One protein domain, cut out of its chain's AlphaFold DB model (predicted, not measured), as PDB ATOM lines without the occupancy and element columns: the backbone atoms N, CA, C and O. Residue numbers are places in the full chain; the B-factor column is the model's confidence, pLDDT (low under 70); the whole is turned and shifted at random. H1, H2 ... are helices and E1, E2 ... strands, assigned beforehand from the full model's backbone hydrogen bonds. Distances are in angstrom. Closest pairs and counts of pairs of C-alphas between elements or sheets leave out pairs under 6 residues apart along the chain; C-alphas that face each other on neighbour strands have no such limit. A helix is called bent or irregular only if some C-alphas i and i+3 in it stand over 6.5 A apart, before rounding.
ATOM      1  N   ALA A  12     -19.364  13.134  27.750       84.56
ATOM      2  CA  ALA A  12     -18.531  12.196  28.506       84.56
ATOM      3  C   ALA A  12     -17.064  12.652  28.622       84.56
ATOM      4  O   ALA A  12     -16.429  12.432  29.652       84.56
ATOM      5  N   ASP A  13     -16.539  13.331  27.603       88.94
ATOM      6  CA  ASP A  13     -15.174  13.854  27.605       88.94
ATOM      7  C   ASP A  13     -15.052  15.094  28.496       88.94
ATOM      8  O   ASP A  13     -14.077  15.205  29.241       88.94
ATOM      9  N   LYS A  14     -16.074  15.966  28.515       87.06
ATOM     10  CA  LYS A  14     -16.187  17.063  29.497       87.06
ATOM     11  C   LYS A  14     -16.128  16.522  30.931       87.06
ATOM     12  O   LYS A  14     -15.333  16.987  31.745       87.06
ATOM     13  N   MET A  15     -16.927  15.491  31.229       86.44
ATOM     14  CA  MET A  15     -16.939  14.837  32.546       86.44
ATOM     15  C   MET A  15     -15.580  14.243  32.906       86.44
ATOM     16  O   MET A  15     -15.100  14.406  34.029       86.44
ATOM     17  N   LYS A  16     -14.946  13.570  31.945       88.94
ATOM     18  CA  LYS A  16     -13.627  12.979  32.134       88.94
ATOM     19  C   LYS A  16     -12.566  14.038  32.425       88.94
ATOM     20  O   LYS A  16     -11.750  13.818  33.313       88.94
ATOM     21  N   ALA A  17     -12.612  15.187  31.753       90.19
ATOM     22  CA  ALA A  17     -11.702  16.296  32.025       90.19
ATOM     23  C   ALA A  17     -11.851  16.835  33.454       90.19
ATOM     24  O   ALA A  17     -10.849  17.053  34.128       90.19
ATOM     25  N   ILE A  18     -13.085  16.979  33.947       89.94
ATOM     26  CA  ILE A  18     -13.354  17.419  35.328       89.94
ATOM     27  C   ILE A  18     -12.839  16.386  36.338       89.94
ATOM     28  O   ILE A  18     -12.145  16.743  37.291       89.94
ATOM     29  N   ALA A  19     -13.117  15.099  36.113       90.31
ATOM     30  CA  ALA A  19     -12.634  14.024  36.976       90.31
ATOM     31  C   ALA A  19     -11.096  13.958  37.015       90.31
ATOM     32  O   ALA A  19     -10.506  13.867  38.096       90.31
ATOM     33  N   ASP A  20     -10.444  14.063  35.853       91.12
ATOM     34  CA  ASP A  20      -8.983  14.090  35.738       91.12
ATOM     35  C   ASP A  20      -8.388  15.345  36.396       91.12
ATOM     36  O   ASP A  20      -7.359  15.253  37.077       91.12
ATOM     37  N   TYR A  21      -9.046  16.502  36.256       92.06
ATOM     38  CA  TYR A  21      -8.631  17.740  36.908       92.06
ATOM     39  C   TYR A  21      -8.630  17.582  38.430       92.06
ATOM     40  O   TYR A  21      -7.601  17.836  39.058       92.06
ATOM     41  N   VAL A  22      -9.736  17.114  39.023       92.00
ATOM     42  CA  VAL A  22      -9.839  16.939  40.482       92.00
ATOM     43  C   VAL A  22      -8.819  15.929  40.992       92.00
ATOM     44  O   VAL A  22      -8.148  16.182  41.993       92.00
ATOM     45  N   ARG A  23      -8.656  14.809  40.283       91.69
ATOM     46  CA  ARG A  23      -7.673  13.782  40.637       91.69
ATOM     47  C   ARG A  23      -6.251  14.343  40.676       91.69
ATOM     48  O   ARG A  23      -5.477  13.974  41.556       91.69
ATOM     49  N   THR A  24      -5.912  15.208  39.722       91.75
ATOM     50  CA  THR A  24      -4.561  15.771  39.574       91.75
ATOM     51  C   THR A  24      -4.310  16.939  40.529       91.75
ATOM     52  O   THR A  24      -3.193  17.101  41.015       91.75
ATOM     53  N   HIS A  25      -5.343  17.722  40.850       92.50
ATOM     54  CA  HIS A  25      -5.242  18.941  41.662       92.50
ATOM     55  C   HIS A  25      -5.794  18.775  43.081       92.50
ATOM     56  O   HIS A  25      -6.076  19.766  43.751       92.50
ATOM     57  N   VAL A  26      -5.932  17.537  43.566       92.00
ATOM     58  CA  VAL A  26      -6.519  17.224  44.881       92.00
ATOM     59  C   VAL A  26      -5.895  18.030  46.027       92.00
ATOM     60  O   VAL A  26      -6.608  18.474  46.918       92.00
ATOM     61  N   SER A  27      -4.584  18.281  45.983       90.38
ATOM     62  CA  SER A  27      -3.855  19.051  46.998       90.38
ATOM     63  C   SER A  27      -4.155  20.554  46.980       90.38
ATOM     64  O   SER A  27      -3.959  21.219  47.993       90.38
ATOM     65  N   SER A  28      -4.614  21.085  45.847       91.19
ATOM     66  CA  SER A  28      -4.960  22.499  45.663       91.19
ATOM     67  C   SER A  28      -6.454  22.770  45.868       91.19
ATOM     68  O   SER A  28      -6.868  23.927  45.939       91.19
ATOM     69  N   ILE A  29      -7.273  21.718  45.955       94.06
ATOM     70  CA  ILE A  29      -8.720  21.821  46.120       94.06
ATOM     71  C   ILE A  29      -9.072  21.902  47.605       94.06
ATOM     72  O   ILE A  29      -8.687  21.067  48.421       94.06
ATOM     73  N   SER A  30      -9.873  22.904  47.949       94.25
ATOM     74  CA  SER A  30     -10.462  23.038  49.276       94.25
ATOM     75  C   SER A  30     -11.727  22.189  49.380       94.25
ATOM     76  O   SER A  30     -12.746  22.493  48.756       94.25
ATOM     77  N   PHE A  31     -11.678  21.146  50.203       94.00
ATOM     78  CA  PHE A  31     -12.848  20.330  50.514       94.00
ATOM     79  C   PHE A  31     -13.660  20.968  51.648       94.00
ATOM     80  O   PHE A  31     -13.123  21.333  52.696       94.00
ATOM     81  N   LEU A  32     -14.963  21.121  51.423       94.62
ATOM     82  CA  LEU A  32     -15.927  21.720  52.344       94.62
ATOM     83  C   LEU A  32     -16.942  20.669  52.826       94.62
ATOM     84  O   LEU A  32     -16.933  19.525  52.375       94.62
ATOM     85  N   GLY A  33     -17.821  21.050  53.758       93.44
ATOM     86  CA  GLY A  33     -18.828  20.146  54.323       93.44
ATOM     87  C   GLY A  33     -18.209  19.023  55.156       93.44
ATOM     88  O   GLY A  33     -17.364  19.285  56.012       93.44
ATOM     89  N   ASN A  34     -18.603  17.777  54.889       92.00
ATOM     90  CA  ASN A  34     -18.175  16.603  55.665       92.00
ATOM     91  C   ASN A  34     -16.679  16.277  55.542       92.00
ATOM     92  O   ASN A  34     -16.140  15.544  56.368       92.00
ATOM     93  N   ALA A  35     -15.998  16.841  54.542       90.88
ATOM     94  CA  ALA A  35     -14.552  16.720  54.377       90.88
ATOM     95  C   ALA A  35     -13.775  17.974  54.817       90.88
ATOM     96  O   ALA A  35     -12.559  18.049  54.628       90.88
ATOM     97  N   LYS A  36     -14.447  18.967  55.415       93.19
ATOM     98  CA  LYS A  36     -13.808  20.215  55.840       93.19
ATOM     99  C   LYS A  36     -12.750  19.956  56.913       93.19
ATOM    100  O   LYS A  36     -13.028  19.355  57.943       93.19
ATOM    101  N   GLY A  37     -11.541  20.465  56.675       89.19
ATOM    102  CA  GLY A  37     -10.405  20.321  57.594       89.19
ATOM    103  C   GLY A  37      -9.773  18.926  57.604       89.19
ATOM    104  O   GLY A  37      -8.815  18.704  58.342       89.19
ATOM    105  N   LEU A  38     -10.269  17.992  56.786       90.50
ATOM    106  CA  LEU A  38      -9.664  16.676  56.630       90.50
ATOM    107  C   LEU A  38      -8.512  16.734  55.626       90.50
ATOM    108  O   LEU A  38      -8.554  17.461  54.632       90.50
ATOM    109  N   LYS A  39      -7.485  15.917  55.859       92.00
ATOM    110  CA  LYS A  39      -6.381  15.746  54.916       92.00
ATOM    111  C   LYS A  39      -6.776  14.754  53.825       92.00
ATOM    112  O   LYS A  39      -6.674  13.544  54.013       92.00
ATOM    113  N   VAL A  40      -7.222  15.267  52.685       93.69
ATOM    114  CA  VAL A  40      -7.563  14.454  51.511       93.69
ATOM    115  C   VAL A  40      -6.297  14.157  50.702       93.69
ATOM    116  O   VAL A  40      -5.566  15.069  50.320       93.69
ATOM    117  N   LYS A  41      -6.018  12.874  50.457       94.00
ATOM    118  CA  LYS A  41      -4.869  12.385  49.671       94.00
ATOM    119  C   LYS A  41      -5.241  11.996  48.252       94.00
ATOM    120  O   LYS A  41      -4.412  12.092  47.354       94.00
ATOM    121  N   SER A  42      -6.471  11.542  48.060       93.56
ATOM    122  CA  SER A  42      -7.003  11.175  46.757       93.56
ATOM    123  C   SER A  42      -8.471  11.561  46.669       93.56
ATOM    124  O   SER A  42      -9.206  11.510  47.656       93.56
ATOM    125  N   ALA A  43      -8.882  11.958  45.472       92.94
ATOM    126  CA  ALA A  43     -10.257  12.271  45.137       92.94
ATOM    127  C   ALA A  43     -10.545  11.696  43.749       92.94
ATOM    128  O   ALA A  43      -9.828  11.994  42.791       92.94
ATOM    129  N   ILE A  44     -11.553  10.833  43.657       92.38
ATOM    130  CA  ILE A  44     -11.958  10.171  42.416       92.38
ATOM    131  C   ILE A  44     -13.440  10.466  42.205       92.38
ATOM    132  O   ILE A  44     -14.267  10.067  43.019       92.38
ATOM    133  N   LEU A  45     -13.761  11.197  41.137       89.62
ATOM    134  CA  LEU A  45     -15.144  11.443  40.731       89.62
ATOM    135  C   LEU A  45     -15.644  10.248  39.923       89.62
ATOM    136  O   LEU A  45     -14.957   9.798  39.005       89.62
ATOM    137  N   GLU A  46     -16.851   9.783  40.228       81.75
ATOM    138  CA  GLU A  46     -17.479   8.657  39.536       81.75
ATOM    139  C   GLU A  46     -18.192   9.145  38.253       81.75
ATOM    140  O   GLU A  46     -19.236   9.805  38.344       81.75
ATOM    141  N   PRO A  47     -17.690   8.816  37.041       62.25
ATOM    142  CA  PRO A  47     -18.122   9.438  35.781       62.25
ATOM    143  C   PRO A  47     -19.613   9.281  35.455       62.25
ATOM    144  O   PRO A  47     -20.197  10.142  34.808       62.25
ATOM    145  N   GLY A  48     -20.244   8.193  35.907       64.25
ATOM    146  CA  GLY A  48     -21.654   7.893  35.624       64.25
ATOM    147  C   GLY A  48     -22.662   8.691  36.455       64.25
ATOM    148  O   GLY A  48     -23.862   8.578  36.219       64.25
ATOM    149  N   THR A  49     -22.196   9.476  37.426       64.00
ATOM    150  CA  THR A  49     -23.064  10.180  38.389       64.00
ATOM    151  C   THR A  49     -23.045  11.691  38.220       64.00
ATOM    152  O   THR A  49     -23.767  12.391  38.923       64.00
ATOM    153  N   ILE A  50     -22.234  12.188  37.282       69.00
ATOM    154  CA  ILE A  50     -22.006  13.613  37.096       69.00
ATOM    155  C   ILE A  50     -23.196  14.251  36.365       69.00
ATOM    156  O   ILE A  50     -23.465  13.946  35.201       69.00
ATOM    157  N   GLN A  51     -23.906  15.160  37.025       69.50
ATOM    158  CA  GLN A  51     -24.914  16.012  36.391       69.50
ATOM    159  C   GLN A  51     -24.269  17.324  35.935       69.50
ATOM    160  O   GLN A  51     -23.437  17.887  36.639       69.50
ATOM    161  N   LEU A  52     -24.632  17.782  34.733       67.06
ATOM    162  CA  LEU A  52     -24.129  19.016  34.125       67.06
ATOM    163  C   LEU A  52     -25.308  19.971  33.872       67.06
ATOM    164  O   LEU A  52     -26.377  19.479  33.487       67.06
ATOM    165  N   PRO A  53     -25.139  21.295  34.047       67.19
ATOM    166  CA  PRO A  53     -26.178  22.276  33.756       67.19
ATOM    167  C   PRO A  53     -26.345  22.490  32.243       67.19
ATOM    168  O   PRO A  53     -25.641  21.899  31.421       67.19
ATOM    169  N   SER A  54     -27.308  23.337  31.873       61.19
ATOM    170  CA  SER A  54     -27.580  23.739  30.489       61.19
ATOM    171  C   SER A  54     -26.386  24.475  29.859       61.19
ATOM    172  O   SER A  54     -25.811  25.368  30.472       61.19
ATOM    173  N   GLU A  55     -26.036  24.111  28.620       61.53
ATOM    174  CA  GLU A  55     -24.757  24.413  27.940       61.53
ATOM    175  C   GLU A  55     -24.522  25.876  27.508       61.53
ATOM    176  O   GLU A  55     -23.669  26.137  26.662       61.53
ATOM    177  N   THR A  56     -25.265  26.849  28.036       61.53
ATOM    178  CA  THR A  56     -25.166  28.252  27.590       61.53
ATOM    179  C   THR A  56     -24.149  29.085  28.364       61.53
ATOM    180  O   THR A  56     -23.903  30.224  27.975       61.53
ATOM    181  N   ASP A  57     -23.558  28.546  29.431       70.06
ATOM    182  CA  ASP A  57     -22.607  29.266  30.277       70.06
ATOM    183  C   ASP A  57     -21.267  28.524  30.385       70.06
ATOM    184  O   ASP A  57     -21.195  27.295  30.300       70.06
ATOM    185  N   SER A  58     -20.186  29.287  30.556       78.56
ATOM    186  CA  SER A  58     -18.860  28.715  30.822       78.56
ATOM    187  C   SER A  58     -18.739  28.232  32.263       78.56
ATOM    188  O   SER A  58     -17.803  27.495  32.547       78.56
ATOM    189  N   HIS A  59     -19.676  28.596  33.147       84.50
ATOM    190  CA  HIS A  59     -19.767  28.110  34.522       84.50
ATOM    191  C   HIS A  59     -20.652  26.865  34.615       84.50
ATOM    192  O   HIS A  59     -21.822  26.865  34.231       84.50
ATOM    193  N   TRP A  60     -20.090  25.802  35.177       83.12
ATOM    194  CA  TRP A  60     -20.707  24.490  35.279       83.12
ATOM    195  C   TRP A  60     -20.838  24.102  36.745       83.12
ATOM    196  O   TRP A  60     -19.840  24.013  37.458       83.12
ATOM    197  N   ASN A  61     -22.068  23.824  37.173       86.12
ATOM    198  CA  ASN A  61     -22.347  23.200  38.456       86.12
ATOM    199  C   ASN A  61     -22.371  21.677  38.294       86.12
ATOM    200  O   ASN A  61     -23.231  21.115  37.620       86.12
ATOM    201  N   VAL A  62     -21.400  21.012  38.894       86.75
ATOM    202  CA  VAL A  62     -21.149  19.585  38.741       86.75
ATOM    203  C   VAL A  62     -21.521  18.907  40.047       86.75
ATOM    204  O   VAL A  62     -20.978  19.241  41.099       86.75
ATOM    205  N   SER A  63     -22.425  17.937  39.996       89.19
ATOM    206  CA  SER A  63     -22.814  17.142  41.163       89.19
ATOM    207  C   SER A  63     -22.706  15.656  40.866       89.19
ATOM    208  O   SER A  63     -22.866  15.253  39.719       89.19
ATOM    209  N   GLY A  64     -22.410  14.837  41.874       90.56
ATOM    210  CA  GLY A  64     -22.290  13.390  41.696       90.56
ATOM    211  C   GLY A  64     -21.711  12.692  42.920       90.56
ATOM    212  O   GLY A  64     -21.839  13.178  44.045       90.56
ATOM    213  N   HIS A  65     -21.072  11.545  42.703       92.19
ATOM    214  CA  HIS A  65     -20.389  10.788  43.748       92.19
ATOM    215  C   HIS A  65     -18.876  10.985  43.658       92.19
ATOM    216  O   HIS A  65     -18.288  11.000  42.572       92.19
ATOM    217  N   ILE A  66     -18.248  11.112  44.823       92.06
ATOM    218  CA  ILE A  66     -16.805  11.233  44.970       92.06
ATOM    219  C   ILE A  66     -16.302  10.214  45.985       92.06
ATOM    220  O   ILE A  66     -16.820  10.103  47.097       92.06
ATOM    221  N   LYS A  67     -15.252   9.490  45.613       94.25
ATOM    222  CA  LYS A  67     -14.489   8.656  46.531       94.25
ATOM    223  C   LYS A  67     -13.294   9.455  47.038       94.25
ATOM    224  O   LYS A  67     -12.444   9.874  46.250       94.25
ATOM    225  N   LEU A  68     -13.237   9.678  48.348       94.56
ATOM    226  CA  LEU A  68     -12.162  10.416  49.012       94.56
ATOM    227  C   LEU A  68     -11.284   9.461  49.815       94.56
ATOM    228  O   LEU A  68     -11.790   8.738  50.673       94.56
ATOM    229  N   GLY A  69      -9.974   9.507  49.579       95.19
ATOM    230  CA  GLY A  69      -8.971   8.920  50.461       95.19
ATOM    231  C   GLY A  69      -8.541   9.948  51.501       95.19
ATOM    232  O   GLY A  69      -7.846  10.910  51.175       95.19
ATOM    233  N   ILE A  70      -8.964   9.758  52.747       93.12
ATOM    234  CA  ILE A  70      -8.705  10.671  53.863       93.12
ATOM    235  C   ILE A  70      -7.592  10.088  54.736       93.12
ATOM    236  O   ILE A  70      -7.705   8.960  55.213       93.12
ATOM    237  N   GLU A  71      -6.531  10.861  54.972       93.06
ATOM    238  CA  GLU A  71      -5.449  10.479  55.886       93.06
ATOM    239  C   GLU A  71      -5.964  10.422  57.334       93.06
ATOM    240  O   GLU A  71      -6.622  11.344  57.831       93.06
ATOM    241  N   LYS A  72      -5.649   9.312  57.998       89.56
ATOM    242  CA  LYS A  72      -5.868   9.005  59.410       89.56
ATOM    243  C   LYS A  72      -4.538   8.555  60.020       89.56
ATOM    244  O   LYS A  72      -3.580   8.301  59.296       89.56
ATOM    245  N   GLU A  73      -4.481   8.459  61.344       86.88
ATOM    246  CA  GLU A  73      -3.268   8.023  62.054       86.88
ATOM    247  C   GLU A  73      -2.816   6.621  61.608       86.88
ATOM    248  O   GLU A  73      -1.632   6.414  61.360       86.88
ATOM    249  N   ASP A  74      -3.765   5.707  61.382       85.44
ATOM    250  CA  ASP A  74      -3.500   4.316  60.977       85.44
ATOM    251  C   ASP A  74      -3.450   4.083  59.451       85.44
ATOM    252  O   ASP A  74      -3.425   2.937  58.999       85.44
ATOM    253  N   GLY A  75      -3.461   5.141  58.626       89.44
ATOM    254  CA  GLY A  75      -3.376   5.022  57.164       89.44
ATOM    255  C   GLY A  75      -4.383   5.881  56.398       89.44
ATOM    256  O   GLY A  75      -4.706   6.996  56.796       89.44
ATOM    257  N   VAL A  76      -4.865   5.392  55.252       92.31
ATOM    258  CA  VAL A  76      -5.826   6.116  54.402       92.31
ATOM    259  C   VAL A  76      -7.183   5.426  54.460       92.31
ATOM    260  O   VAL A  76      -7.313   4.271  54.061       92.31
ATOM    261  N   LEU A  77      -8.200   6.150  54.930       92.25
ATOM    262  CA  LEU A  77      -9.586   5.698  54.902       92.25
ATOM    263  C   LEU A  77     -10.249   6.182  53.614       92.25
ATOM    264  O   LEU A  77     -10.389   7.387  53.397       92.25
ATOM    265  N   GLU A  78     -10.697   5.246  52.789       93.00
ATOM    266  CA  GLU A  78     -11.485   5.556  51.603       93.00
ATOM    267  C   GLU A  78     -12.984   5.554  51.927       93.00
ATOM    268  O   GLU A  78     -13.505   4.574  52.453       93.00
ATOM    269  N   ASN A  79     -13.688   6.638  51.599       92.00
ATOM    270  CA  ASN A  79     -15.141   6.747  51.762       92.00
ATOM    271  C   ASN A  79     -15.782   7.367  50.517       92.00
ATOM    272  O   ASN A  79     -15.166   8.199  49.848       92.00
ATOM    273  N   ASN A  80     -17.034   6.994  50.249       93.00
ATOM    274  CA  ASN A  80     -17.840   7.564  49.173       93.00
ATOM    275  C   ASN A  80     -18.785   8.627  49.730       93.00
ATOM    276  O   ASN A  80     -19.429   8.422  50.759       93.00
ATOM    277  N   PHE A  81     -18.879   9.754  49.041       92.50
ATOM    278  CA  PHE A  81     -19.736  10.870  49.413       92.50
ATOM    279  C   PHE A  81     -20.462  11.411  48.190       92.50
ATOM    280  O   PHE A  81     -19.975  11.289  47.064       92.50
ATOM    281  N   PHE A  82     -21.578  12.092  48.422       92.00
ATOM    282  CA  PHE A  82     -22.092  13.042  47.445       92.00
ATOM    283  C   PHE A  82     -21.193  14.278  47.390       92.00
ATOM    284  O   PHE A  82     -20.664  14.720  48.414       92.00
ATOM    285  N   PHE A  83     -21.038  14.865  46.207       92.38
ATOM    286  CA  PHE A  83     -20.356  16.143  46.052       92.38
ATOM    287  C   PHE A  83     -21.106  17.091  45.131       92.38
ATOM    288  O   PHE A  83     -21.861  16.669  44.252       92.38
ATOM    289  N   THR A  84     -20.827  18.375  45.319       91.62
ATOM    290  CA  THR A  84     -21.127  19.439  44.366       91.62
ATOM    291  C   THR A  84     -19.905  20.344  44.214       91.62
ATOM    292  O   THR A  84     -19.168  20.587  45.174       91.62
ATOM    293  N   CYS A  85     -19.646  20.835  43.009       90.69
ATOM    294  CA  CYS A  85     -18.652  21.873  42.770       90.69
ATOM    295  C   CYS A  85     -19.044  22.760  41.597       90.69
ATOM    296  O   CYS A  85     -19.803  22.358  40.720       90.69
ATOM    297  N   ASP A  86     -18.484  23.959  41.588       89.38
ATOM    298  CA  ASP A  86     -18.565  24.869  40.460       89.38
ATOM    299  C   ASP A  86     -17.201  24.896  39.771       89.38
ATOM    300  O   ASP A  86     -16.153  24.992  40.424       89.38
ATOM    301  N   CYS A  87     -17.204  24.775  38.450       88.94
ATOM    302  CA  CYS A  87     -16.008  24.893  37.633       88.94
ATOM    303  C   CYS A  87     -16.308  25.635  36.342       88.94
ATOM    304  O   CYS A  87     -17.431  25.623  35.849       88.94
ATOM    305  N   GLU A  88     -15.283  26.230  35.760       90.19
ATOM    306  CA  GLU A  88     -15.363  26.776  34.420       90.19
ATOM    307  C   GLU A  88     -14.895  25.730  33.412       90.19
ATOM    308  O   GLU A  88     -13.882  25.058  33.631       90.19
ATOM    309  N   LEU A  89     -15.631  25.578  32.314       88.56
ATOM    310  CA  LEU A  89     -15.275  24.663  31.241       88.56
ATOM    311  C   LEU A  89     -15.214  25.411  29.916       88.56
ATOM    312  O   LEU A  89     -16.227  25.877  29.399       88.56
ATOM    313  N   ASN A  90     -14.015  25.466  29.353       89.12
ATOM    314  CA  ASN A  90     -13.724  26.175  28.117       89.12
ATOM    315  C   ASN A  90     -13.240  25.204  27.039       89.12
ATOM    316  O   ASN A  90     -12.689  24.141  27.337       89.12
ATOM    317  N   LYS A  91     -13.447  25.570  25.775       90.38
ATOM    318  CA  LYS A  91     -12.906  24.832  24.632       90.38
ATOM    319  C   LYS A  91     -11.477  25.301  24.368       90.38
ATOM    320  O   LYS A  91     -11.263  26.486  24.134       90.38
ATOM    321  N   GLY A  92     -10.522  24.379  24.424       88.62
ATOM    322  CA  GLY A  92      -9.133  24.621  24.049       88.62
ATOM    323  C   GLY A  92      -8.954  24.805  22.546       88.62
ATOM    324  O   GLY A  92      -9.836  24.458  21.754       88.62
ATOM    325  N   ASP A  93      -7.787  25.313  22.153       88.62
ATOM    326  CA  ASP A  93      -7.422  25.562  20.749       88.62
ATOM    327  C   ASP A  93      -7.524  24.300  19.883       88.62
ATOM    328  O   ASP A  93      -7.858  24.335  18.699       88.62
ATOM    329  N   GLU A  94      -7.257  23.158  20.502       88.19
ATOM    330  CA  GLU A  94      -7.237  21.849  19.884       88.19
ATOM    331  C   GLU A  94      -8.603  21.127  19.964       88.19
ATOM    332  O   GLU A  94      -8.733  19.992  19.485       88.19
ATOM    333  N   GLY A  95      -9.633  21.804  20.488       87.81
ATOM    334  CA  GLY A  95     -11.010  21.328  20.604       87.81
ATOM    335  C   GLY A  95     -11.313  20.524  21.869       87.81
ATOM    336  O   GLY A  95     -12.418  19.999  21.985       87.81
ATOM    337  N   GLU A  96     -10.369  20.411  22.801       90.75
ATOM    338  CA  GLU A  96     -10.491  19.687  24.061       90.75
ATOM    339  C   GLU A  96     -11.154  20.516  25.173       90.75
ATOM    340  O   GLU A  96     -11.092  21.746  25.169       90.75
ATOM    341  N   PRO A  97     -11.793  19.865  26.155       90.06
ATOM    342  CA  PRO A  97     -12.271  20.530  27.358       90.06
ATOM    343  C   PRO A  97     -11.135  20.930  28.304       90.06
ATOM    344  O   PRO A  97     -10.386  20.084  28.792       90.06
ATOM    345  N   ILE A  98     -11.074  22.223  28.619       90.56
ATOM    346  CA  ILE A  98     -10.176  22.816  29.610       90.56
ATOM    347  C   ILE A  98     -10.996  23.203  30.839       90.56
ATOM    348  O   ILE A  98     -11.936  23.992  30.745       90.56
ATOM    349  N   VAL A  99     -10.622  22.651  31.993       90.94
ATOM    350  CA  VAL A  99     -11.251  22.936  33.288       90.94
ATOM    351  C   VAL A  99     -10.457  24.023  34.006       90.94
ATOM    352  O   VAL A  99      -9.254  23.874  34.224       90.94
ATOM    353  N   THR A 100     -11.135  25.091  34.412       89.81
ATOM    354  CA  THR A 100     -10.586  26.195  35.209       89.81
ATOM    355  C   THR A 100     -11.500  26.506  36.396       89.81
ATOM    356  O   THR A 100     -12.584  25.943  36.531       89.81
ATOM    357  N   GLY A 101     -11.042  27.329  37.343       85.94
ATOM    358  CA  GLY A 101     -11.870  27.804  38.464       85.94
ATOM    359  C   GLY A 101     -12.238  26.763  39.538       85.94
ATOM    360  O   GLY A 101     -12.680  27.142  40.624       85.94
ATOM    361  N   LEU A 102     -11.996  25.463  39.309       90.75
ATOM    362  CA  LEU A 102     -12.307  24.395  40.263       90.75
ATOM    363  C   LEU A 102     -11.300  24.398  41.421       90.75
ATOM    364  O   LEU A 102     -10.256  23.745  41.397       90.75
ATOM    365  N   THR A 103     -11.632  25.163  42.455       91.81
ATOM    366  CA  THR A 103     -10.814  25.322  43.669       91.81
ATOM    367  C   THR A 103     -11.509  24.800  44.921       91.81
ATOM    368  O   THR A 103     -10.875  24.665  45.969       91.81
ATOM    369  N   ARG A 104     -12.812  24.507  44.842       93.25
ATOM    370  CA  ARG A 104     -13.644  24.113  45.982       93.25
ATOM    371  C   ARG A 104     -14.565  22.963  45.602       93.25
ATOM    372  O   ARG A 104     -15.191  23.000  44.548       93.25
ATOM    373  N   ILE A 105     -14.667  21.978  46.488       94.06
ATOM    374  CA  ILE A 105     -15.641  20.886  46.383       94.06
ATOM    375  C   ILE A 105     -16.429  20.828  47.686       94.06
ATOM    376  O   ILE A 105     -15.857  20.676  48.768       94.06
ATOM    377  N   GLN A 106     -17.748  20.935  47.583       94.75
ATOM    378  CA  GLN A 106     -18.665  20.739  48.691       94.75
ATOM    379  C   GLN A 106     -18.951  19.245  48.834       94.75
ATOM    380  O   GLN A 106     -19.506  18.624  47.933       94.75
ATOM    381  N   VAL A 107     -18.565  18.665  49.971       94.00
ATOM    382  CA  VAL A 107     -18.781  17.243  50.264       94.00
ATOM    383  C   VAL A 107     -20.007  17.098  51.158       94.00
ATOM    384  O   VAL A 107     -20.055  17.639  52.268       94.00
ATOM    385  N   GLY A 108     -21.005  16.394  50.635       90.94
ATOM    386  CA  GLY A 108     -22.281  16.113  51.277       90.94
ATOM    387  C   GLY A 108     -22.265  14.813  52.077       90.94
ATOM    388  O   GLY A 108     -21.235  14.394  52.610       90.94
ATOM    389  N   GLU A 109     -23.437  14.195  52.192       88.06
ATOM    390  CA  GLU A 109     -23.640  12.970  52.965       88.06
ATOM    391  C   GLU A 109     -22.823  11.789  52.424       88.06
ATOM    392  O   GLU A 109     -22.482  11.718  51.239       88.06
ATOM    393  N   ARG A 110     -22.477  10.873  53.333       83.50
ATOM    394  CA  ARG A 110     -21.794   9.622  53.001       83.50
ATOM    395  C   ARG A 110     -22.800   8.640  52.393       83.50
ATOM    396  O   ARG A 110     -23.936   8.592  52.859       83.50
ATOM    397  N   ILE A 111     -22.358   7.871  51.401       81.88
ATOM    398  CA  ILE A 111     -23.147   6.846  50.693       81.88
ATOM    399  C   ILE A 111     -22.837   5.465  51.266       81.88
ATOM    400  O   ILE A 111     -21.635   5.197  51.513       81.88
TER     401      ILE A 111
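What this domain is: This is residues 12 to 111 of the 111 residues of an uncharacterized protein of Prevotella copri DSM 18205 (UniProt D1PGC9). A strongly twisted, branched sheet of six strands curls round one helix, H1. Its backbone is the long hairpin of E3 and E4, both of them bent, with E2 beside E3, E5 and E6 beside E4, and E1 beside E6. The printed part has 100 residues, with one named helix, H1, followed along the chain by six named strands, E1 to E6; the class is mostly strand, and the sheet is mixed, with E1 and E6 parallel and its other neighbour pairs antiparallel. It is compact, with a radius of gyration of the C-alphas of 13.5 A, and only just elongated, spanning 45 by 23 by 20 A.

Where its parts are: H1, residues 12 to 24, begins at C-alpha 12 (-18.531, 12.196, 28.506) and is 18.2 A long. E1 is residues 30 to 33 and E2 residues 40 to 45. E3, residues 59 to 72, measures 34.3 A and bends by 72 degrees at residue 64. E4, residues 75 to 91, measures 39.3 A and bends by 79 degrees at residue 82. E5 is residues 97 to 100. E6, residues 104 to 110, ends at C-alpha 110 (-21.794, 9.622, 53.001).

How they stand to each other: H1 is on the sheet; its closest C-alphas to E2 are Ala 19 and Leu 45, 5.2 A, and to E5 Lys 14 and Pro 97, 5.7 A. Every O i to N i+4 pair in H1 is within hydrogen-bond range. E2 to E5 form a meander, each strand the antiparallel neighbour of the one before: N 44 and O 67 are 2.9 A apart, N 66 and O 81 2.8 A, N 90 and O 98 2.9 A. E6 is antiparallel to E4, with N 84 and O 106 at 2.9 A. E1 is parallel to E6, with N 32 and O 105 at 2.8 A.

The domain as a whole: The C-alphas of Thr 56 and Asp 74 are farthest apart, 46.4 A. The printed part has no cut. The link from E2 to E3 is long, and its residues 47 to 56 have pLDDT under 70.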